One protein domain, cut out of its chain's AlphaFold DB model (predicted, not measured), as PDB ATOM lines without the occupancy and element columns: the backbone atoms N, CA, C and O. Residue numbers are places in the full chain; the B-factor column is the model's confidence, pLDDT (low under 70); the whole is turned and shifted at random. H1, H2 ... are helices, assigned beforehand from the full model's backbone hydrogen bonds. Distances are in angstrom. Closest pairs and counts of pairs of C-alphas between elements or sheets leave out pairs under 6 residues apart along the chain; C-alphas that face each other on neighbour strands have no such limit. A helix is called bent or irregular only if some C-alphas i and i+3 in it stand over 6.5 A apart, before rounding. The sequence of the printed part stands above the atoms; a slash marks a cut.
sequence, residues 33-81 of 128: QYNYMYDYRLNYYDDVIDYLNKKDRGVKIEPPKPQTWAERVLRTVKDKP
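What this domain is: This is residues 33 to 81 of the 128 residues of the protein "CLUMA_CG013334, isoform A" of Clunio marinus (UniProt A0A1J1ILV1). One long, bent helix, H1, makes the length of this model; after it the chain folds back along the second arm, H1b, as a long link without a named element, and a shorter helix, H2, then crosses the first arm, H1a, at a wide angle. The first residues, 33 to 38, of which 35 to 38 belong to H1, stick out. The printed part has 49 residues, with two named helices in the order H1, H2 and no named strand; the class is all helix. The whole is loose, with a radius of gyration of the C-alphas of 12.4 A, and elongated, spanning 36 by 22 by 21 A.

Where its parts are: Find C-alpha 35 at (-3.155, -9.049, -16.932), where H1, residues 35 to 56, begins. By its hydrogen bonds it was assigned as one helix, but it is bent: C-alphas 44 and 47 are 7.1 A apart. Its arms are H1a, residues 35 to 44, 14.1 A long from first to last C-alpha, and H1b, residues 47 to 56, 14.4 A long, ending at C-alpha 56 at (-4.617, -24.946, 8.948). Go on past residues 57 to 68 to H2, residues 69 to 79, 15.5 A long, which ends at C-alpha 79 at (-10.484, -2.347, -4.251).

How they stand to each other: Start at the bend, where the lines of H1a and H1b stand at a steep tilt of 46 degrees. Then look at Asn 43 and Arg 72: their C-alphas, 5.7 A apart, are the closest of H1a and H2, which touch. The lines of these two are about perpendicular, at 75 degrees. H1b and H2 are apart. In H1a, H1b and H2 every O i to N i+4 pair is within hydrogen-bond range.

The domain as a whole: The two C-alphas farthest apart are those of Gln 33 and Lys 60, at 36.7 A. The printed part has no cut. The link from H1 to H2, 12 residues, is long. The mean pLDDT of the printed part is 86.5; look for values under 70 at residue 33 and residues 80 to 81.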
ATOM      1  N   GLN A  33       1.806 -11.816 -21.092       65.50
ATOM      2  CA  GLN A  33       1.031 -12.192 -19.920       65.50
ATOM      3  C   GLN A  33      -0.135 -11.216 -19.839       65.50
ATOM      4  O   GLN A  33       0.009 -10.096 -19.359       65.50
ATOM      5  N   TYR A  34      -1.279 -11.622 -20.392       70.38
ATOM      6  CA  TYR A  34      -2.515 -10.873 -20.231       70.38
ATOM      7  C   TYR A  34      -2.744 -10.655 -18.740       70.38
ATOM      8  O   TYR A  34      -2.820 -11.624 -17.985       70.38
ATOM      9  N   ASN A  35      -2.878  -9.394 -18.328       73.62
ATOM     10  CA  ASN A  35      -3.155  -9.049 -16.932       73.62
ATOM     11  C   ASN A  35      -4.422  -9.735 -16.412       73.62
ATOM     12  O   ASN A  35      -4.486 -10.113 -15.249       73.62
ATOM     13  N   TYR A  36      -5.341 -10.049 -17.328       78.56
ATOM     14  CA  TYR A  36      -6.469 -10.943 -17.107       78.56
ATOM     15  C   TYR A  36      -6.114 -12.240 -16.361       78.56
ATOM     16  O   TYR A  36      -6.856 -12.648 -15.478       78.56
ATOM     17  N   MET A  37      -4.984 -12.888 -16.668       81.31
ATOM     18  CA  MET A  37      -4.582 -14.131 -15.995       81.31
ATOM     19  C   MET A  37      -4.195 -13.896 -14.531       81.31
ATOM     20  O   MET A  37      -4.467 -14.736 -13.674       81.31
ATOM     21  N   TYR A  38      -3.587 -12.746 -14.235       81.88
ATOM     22  CA  TYR A  38      -3.249 -12.350 -12.870       81.88
ATOM     23  C   TYR A  38      -4.497 -11.961 -12.080       81.88
ATOM     24  O   TYR A  38      -4.680 -12.442 -10.964       81.88
ATOM     25  N   ASP A  39      -5.387 -11.175 -12.688       84.00
ATOM     26  CA  ASP A  39      -6.665 -10.798 -12.088       84.00
ATOM     27  C   ASP A  39      -7.552 -12.029 -11.844       84.00
ATOM     28  O   ASP A  39      -8.177 -12.147 -10.794       84.00
ATOM     29  N   TYR A  40      -7.572 -12.991 -12.774       87.12
ATOM     30  CA  TYR A  40      -8.285 -14.257 -12.599       87.12
ATOM     31  C   TYR A  40      -7.756 -15.045 -11.406       87.12
ATOM     32  O   TYR A  40      -8.544 -15.487 -10.569       87.12
ATOM     33  N   ARG A  41      -6.428 -15.185 -11.298       86.25
ATOM     34  CA  ARG A  41      -5.802 -15.890 -10.177       86.25
ATOM     35  C   ARG A  41      -6.219 -15.273  -8.843       86.25
ATOM     36  O   ARG A  41      -6.665 -15.997  -7.957       86.25
ATOM     37  N   LEU A  42      -6.095 -13.952  -8.748       87.69
ATOM     38  CA  LEU A  42      -6.401 -13.179  -7.550       87.69
ATOM     39  C   LEU A  42      -7.879 -13.334  -7.158       87.69
ATOM     40  O   LEU A  42      -8.212 -13.693  -6.037       87.69
ATOM     41  N   ASN A  43      -8.786 -13.165  -8.118       90.50
ATOM     42  CA  ASN A  43     -10.226 -13.187  -7.870       90.50
ATOM     43  C   ASN A  43     -10.800 -14.568  -7.562       90.50
ATOM     44  O   ASN A  43     -11.820 -14.672  -6.874       90.50
ATOM     45  N   TYR A  44     -10.213 -15.618  -8.135       89.81
ATOM     46  CA  TYR A  44     -10.742 -16.971  -8.021       89.81
ATOM     47  C   TYR A  44     -10.128 -17.737  -6.849       89.81
ATOM     48  O   TYR A  44     -10.850 -18.428  -6.133       89.81
ATOM     49  N   TYR A  45      -8.814 -17.618  -6.644       91.12
ATOM     50  CA  TYR A  45      -8.106 -18.478  -5.698       91.12
ATOM     51  C   TYR A  45      -7.801 -17.819  -4.357       91.12
ATOM     52  O   TYR A  45      -7.805 -18.541  -3.364       91.12
ATOM     53  N   ASP A  46      -7.564 -16.505  -4.287       90.19
ATOM     54  CA  ASP A  46      -7.034 -15.899  -3.055       90.19
ATOM     55  C   ASP A  46      -7.983 -16.087  -1.860       90.19
ATOM     56  O   ASP A  46      -7.537 -16.529  -0.804       90.19
ATOM     57  N   ASP A  47      -9.299 -15.906  -2.039       91.00
ATOM     58  CA  ASP A  47     -10.289 -16.112  -0.964       91.00
ATOM     59  C   ASP A  47     -10.243 -17.548  -0.391       91.00
ATOM     60  O   ASP A  47     -10.405 -17.771   0.811       91.00
ATOM     61  N   VAL A  48     -10.041 -18.541  -1.264       93.06
ATOM     62  CA  VAL A  48     -10.005 -19.964  -0.895       93.06
ATOM     63  C   VAL A  48      -8.671 -20.313  -0.247       93.06
ATOM     64  O   VAL A  48      -8.642 -21.023   0.756       93.06
ATOM     65  N   ILE A  49      -7.573 -19.799  -0.798       94.38
ATOM     66  CA  ILE A  49      -6.231 -19.969  -0.239       94.38
ATOM     67  C   ILE A  49      -6.185 -19.385   1.175       94.38
ATOM     68  O   ILE A  49      -5.719 -20.051   2.096       94.38
ATOM     69  N   ASP A  50      -6.729 -18.188   1.377       93.94
ATOM     70  CA  ASP A  50      -6.790 -17.544   2.687       93.94
ATOM     71  C   ASP A  50      -7.638 -18.330   3.685       93.94
ATOM     72  O   ASP A  50      -7.259 -18.460   4.854       93.94
ATOM     73  N   TYR A  51      -8.767 -18.875   3.234       95.00
ATOM     74  CA  TYR A  51      -9.595 -19.760   4.045       95.00
ATOM     75  C   TYR A  51      -8.814 -21.003   4.499       95.00
ATOM     76  O   TYR A  51      -8.784 -21.299   5.695       95.00
ATOM     77  N   LEU A  52      -8.142 -21.694   3.573       95.25
ATOM     78  CA  LEU A  52      -7.354 -22.893   3.878       95.25
ATOM     79  C   LEU A  52      -6.185 -22.574   4.818       95.25
ATOM     80  O   LEU A  52      -6.036 -23.221   5.849       95.25
ATOM     81  N   ASN A  53      -5.435 -21.506   4.539       95.81
ATOM     82  CA  ASN A  53      -4.314 -21.070   5.373       95.81
ATOM     83  C   ASN A  53      -4.736 -20.769   6.819       95.81
ATOM     84  O   ASN A  53      -4.002 -21.057   7.766       95.81
ATOM     85  N   LYS A  54      -5.906 -20.151   7.012       95.25
ATOM     86  CA  LYS A  54      -6.432 -19.836   8.349       95.25
ATOM     87  C   LYS A  54      -6.965 -21.079   9.055       95.25
ATOM     88  O   LYS A  54      -6.728 -21.232  10.253       95.25
ATOM     89  N   LYS A  55      -7.617 -21.978   8.311       94.25
ATOM     90  CA  LYS A  55      -8.084 -23.272   8.816       94.25
ATOM     91  C   LYS A  55      -6.922 -24.133   9.315       94.25
ATOM     92  O   LYS A  55      -7.010 -24.662  10.418       94.25
ATOM     93  N   ASP A  56      -5.822 -24.196   8.566       95.38
ATOM     94  CA  ASP A  56      -4.617 -24.946   8.948       95.38
ATOM     95  C   ASP A  56      -3.958 -24.389  10.217       95.38
ATOM     96  O   ASP A  56      -3.394 -25.132  11.016       95.38
ATOM     97  N   ARG A  57      -4.086 -23.079  10.461       95.81
ATOM     98  CA  ARG A  57      -3.640 -22.424  11.703       95.81
ATOM     99  C   ARG A  57      -4.602 -22.619  12.882       95.81
ATOM    100  O   ARG A  57      -4.357 -22.072  13.954       95.81
ATOM    101  N   GLY A  58      -5.705 -23.345  12.697       94.50
ATOM    102  CA  GLY A  58      -6.728 -23.559  13.725       94.50
ATOM    103  C   GLY A  58      -7.618 -22.341  13.995       94.50
ATOM    104  O   GLY A  58      -8.358 -22.328  14.979       94.50
ATOM    105  N   VAL A  59      -7.576 -21.312  13.140       94.00
ATOM    106  CA  VAL A  59      -8.455 -20.146  13.267       94.00
ATOM    107  C   VAL A  59      -9.843 -20.533  12.766       94.00
ATOM    108  O   VAL A  59     -10.009 -20.928  11.611       94.00
ATOM    109  N   LYS A  60     -10.860 -20.393  13.622       89.56
ATOM    110  CA  LYS A  60     -12.257 -20.552  13.206       89.56
ATOM    111  C   LYS A  60     -12.619 -19.410  12.262       89.56
ATOM    112  O   LYS A  60     -12.723 -18.263  12.691       89.56
ATOM    113  N   ILE A  61     -12.783 -19.730  10.984       91.19
ATOM    114  CA  ILE A  61     -13.223 -18.788   9.962       91.19
ATOM    115  C   ILE A  61     -14.347 -19.400   9.132       91.19
ATOM    116  O   ILE A  61     -14.356 -20.602   8.858       91.19
ATOM    117  N   GLU A  62     -15.285 -18.549   8.737       91.75
ATOM    118  CA  GLU A  62     -16.357 -18.913   7.820       91.75
ATOM    119  C   GLU A  62     -15.804 -19.175   6.410       91.75
ATOM    120  O   GLU A  62     -14.855 -18.504   5.980       91.75
ATOM    121  N   PRO A  63     -16.377 -20.135   5.666       91.69
ATOM    122  CA  PRO A  63     -16.004 -20.361   4.278       91.69
ATOM    123  C   PRO A  63     -16.289 -19.117   3.418       91.69
ATOM    124  O   PRO A  63     -17.211 -18.346   3.716       91.69
ATOM    125  N   PRO A  64     -15.519 -18.902   2.335       92.00
ATOM    126  CA  PRO A  64     -15.734 -17.765   1.454       92.00
ATOM    127  C   PRO A  64     -17.140 -17.824   0.852       92.00
ATOM    128  O   PRO A  64     -17.615 -18.885   0.437       92.00
ATOM    129  N   LYS A  65     -17.815 -16.670   0.802       90.75
ATOM    130  CA  LYS A  65     -19.179 -16.592   0.272       90.75
ATOM    131  C   LYS A  65     -19.202 -17.015  -1.202       90.75
ATOM    132  O   LYS A  65     -18.299 -16.635  -1.957       90.75
ATOM    133  N   PRO A  66     -20.239 -17.749  -1.640       89.25
ATOM    134  CA  PRO A  66     -20.431 -17.999  -3.057       89.25
ATOM    135  C   PRO A  66     -20.649 -16.655  -3.753       89.25
ATOM    136  O   PRO A  66     -21.503 -15.867  -3.355       89.25
ATOM    137  N   GLN A  67     -19.831 -16.388  -4.764       91.00
ATOM    138  CA  GLN A  67     -19.873 -15.167  -5.556       91.00
ATOM    139  C   GLN A  67     -19.685 -15.520  -7.016       91.00
ATOM    140  O   GLN A  67     -18.837 -16.356  -7.360       91.00
ATOM    141  N   THR A  68     -20.449 -14.851  -7.866       91.50
ATOM    142  CA  THR A  68     -20.318 -14.971  -9.313       91.50
ATOM    143  C   THR A  68     -19.015 -14.334  -9.792       91.50
ATOM    144  O   THR A  68     -18.419 -13.482  -9.128       91.50
ATOM    145  N   TRP A  69     -18.560 -14.730 -10.982       86.69
ATOM    146  CA  TRP A  69     -17.379 -14.124 -11.601       86.69
ATOM    147  C   TRP A  69     -17.517 -12.599 -11.735       86.69
ATOM    148  O   TRP A  69     -16.580 -11.869 -11.425       86.69
ATOM    149  N   ALA A  70     -18.699 -12.114 -12.124       86.88
ATOM    150  CA  ALA A  70     -18.960 -10.686 -12.269       86.88
ATOM    151  C   ALA A  70     -18.788  -9.927 -10.942       86.88
ATOM    152  O   ALA A  70     -18.122  -8.895 -10.908       86.88
ATOM    153  N   GLU A  71     -19.313 -10.460  -9.836       89.56
ATOM    154  CA  GLU A  71     -19.156  -9.860  -8.502       89.56
ATOM    155  C   GLU A  71     -17.690  -9.797  -8.068       89.56
ATOM    156  O   GLU A  71     -17.243  -8.786  -7.524       89.56
ATOM    157  N   ARG A  72     -16.927 -10.861  -8.341       88.44
ATOM    158  CA  ARG A  72     -15.495 -10.924  -8.027       88.44
ATOM    159  C   ARG A  72     -14.697  -9.889  -8.815       88.44
ATOM    160  O   ARG A  72     -13.874  -9.195  -8.233       88.44
ATOM    161  N   VAL A  73     -14.986  -9.725 -10.107       85.88
ATOM    162  CA  VAL A  73     -14.353  -8.692 -10.945       85.88
ATOM    163  C   VAL A  73     -14.705  -7.287 -10.454       85.88
ATOM    164  O   VAL A  73     -13.826  -6.434 -10.350       85.88
ATOM    165  N   LEU A  74     -15.971  -7.043 -10.102       85.94
ATOM    166  CA  LEU A  74     -16.401  -5.752  -9.558       85.94
ATOM    167  C   LEU A  74     -15.689  -5.412  -8.244       85.94
ATOM    168  O   LEU A  74     -15.384  -4.244  -8.012       85.94
ATOM    169  N   ARG A  75     -15.397  -6.410  -7.403       83.12
ATOM    170  CA  ARG A  75     -14.591  -6.229  -6.190       83.12
ATOM    171  C   ARG A  75     -13.183  -5.743  -6.528       83.12
ATOM    172  O   ARG A  75     -12.774  -4.710  -6.017       83.12
ATOM    173  N   THR A  76     -12.477  -6.406  -7.445       79.31
ATOM    174  CA  THR A  76     -11.118  -5.993  -7.841       79.31
ATOM    175  C   THR A  76     -11.075  -4.569  -8.377       79.31
ATOM    176  O   THR A  76     -10.106  -3.854  -8.149       79.31
ATOM    177  N   VAL A  77     -12.105  -4.165  -9.125       76.56
ATOM    178  CA  VAL A  77     -12.207  -2.812  -9.686       76.56
ATOM    179  C   VAL A  77     -12.431  -1.772  -8.587       76.56
ATOM    180  O   VAL A  77     -11.871  -0.686  -8.672       76.56
ATOM    181  N   LYS A  78     -13.207  -2.100  -7.548       76.81
ATOM    182  CA  LYS A  78     -13.457  -1.212  -6.400       76.81
ATOM    183  C   LYS A  78     -12.269  -1.120  -5.442       76.81
ATOM    184  O   LYS A  78     -12.010  -0.047  -4.908       76.81
ATOM    185  N   ASP A  79     -11.575  -2.235  -5.225       70.69
ATOM    186  CA  ASP A  79     -10.484  -2.347  -4.251       70.69
ATOM    187  C   ASP A  79      -9.153  -1.806  -4.791       70.69
ATOM    188  O   ASP A  79      -8.258  -1.453  -4.022       70.69
ATOM    189  N   LYS A  80      -9.006  -1.710  -6.119       66.88
ATOM    190  CA  LYS A  80      -7.891  -0.994  -6.736       66.88
ATOM    191  C   LYS A  80      -8.118   0.507  -6.492       66.88
ATOM    192  O   LYS A  80      -9.085   1.055  -7.025       66.88
ATOM    193  N   PRO A  81      -7.256   1.211  -5.724       55.66
ATOM    194  CA  PRO A  81      -7.306   2.667  -5.711       55.66
ATOM    195  C   PRO A  81      -7.173   3.151  -7.156       55.66
ATOM    196  O   PRO A  81      -6.525   2.482  -7.964       55.66
TER     197      PRO A  81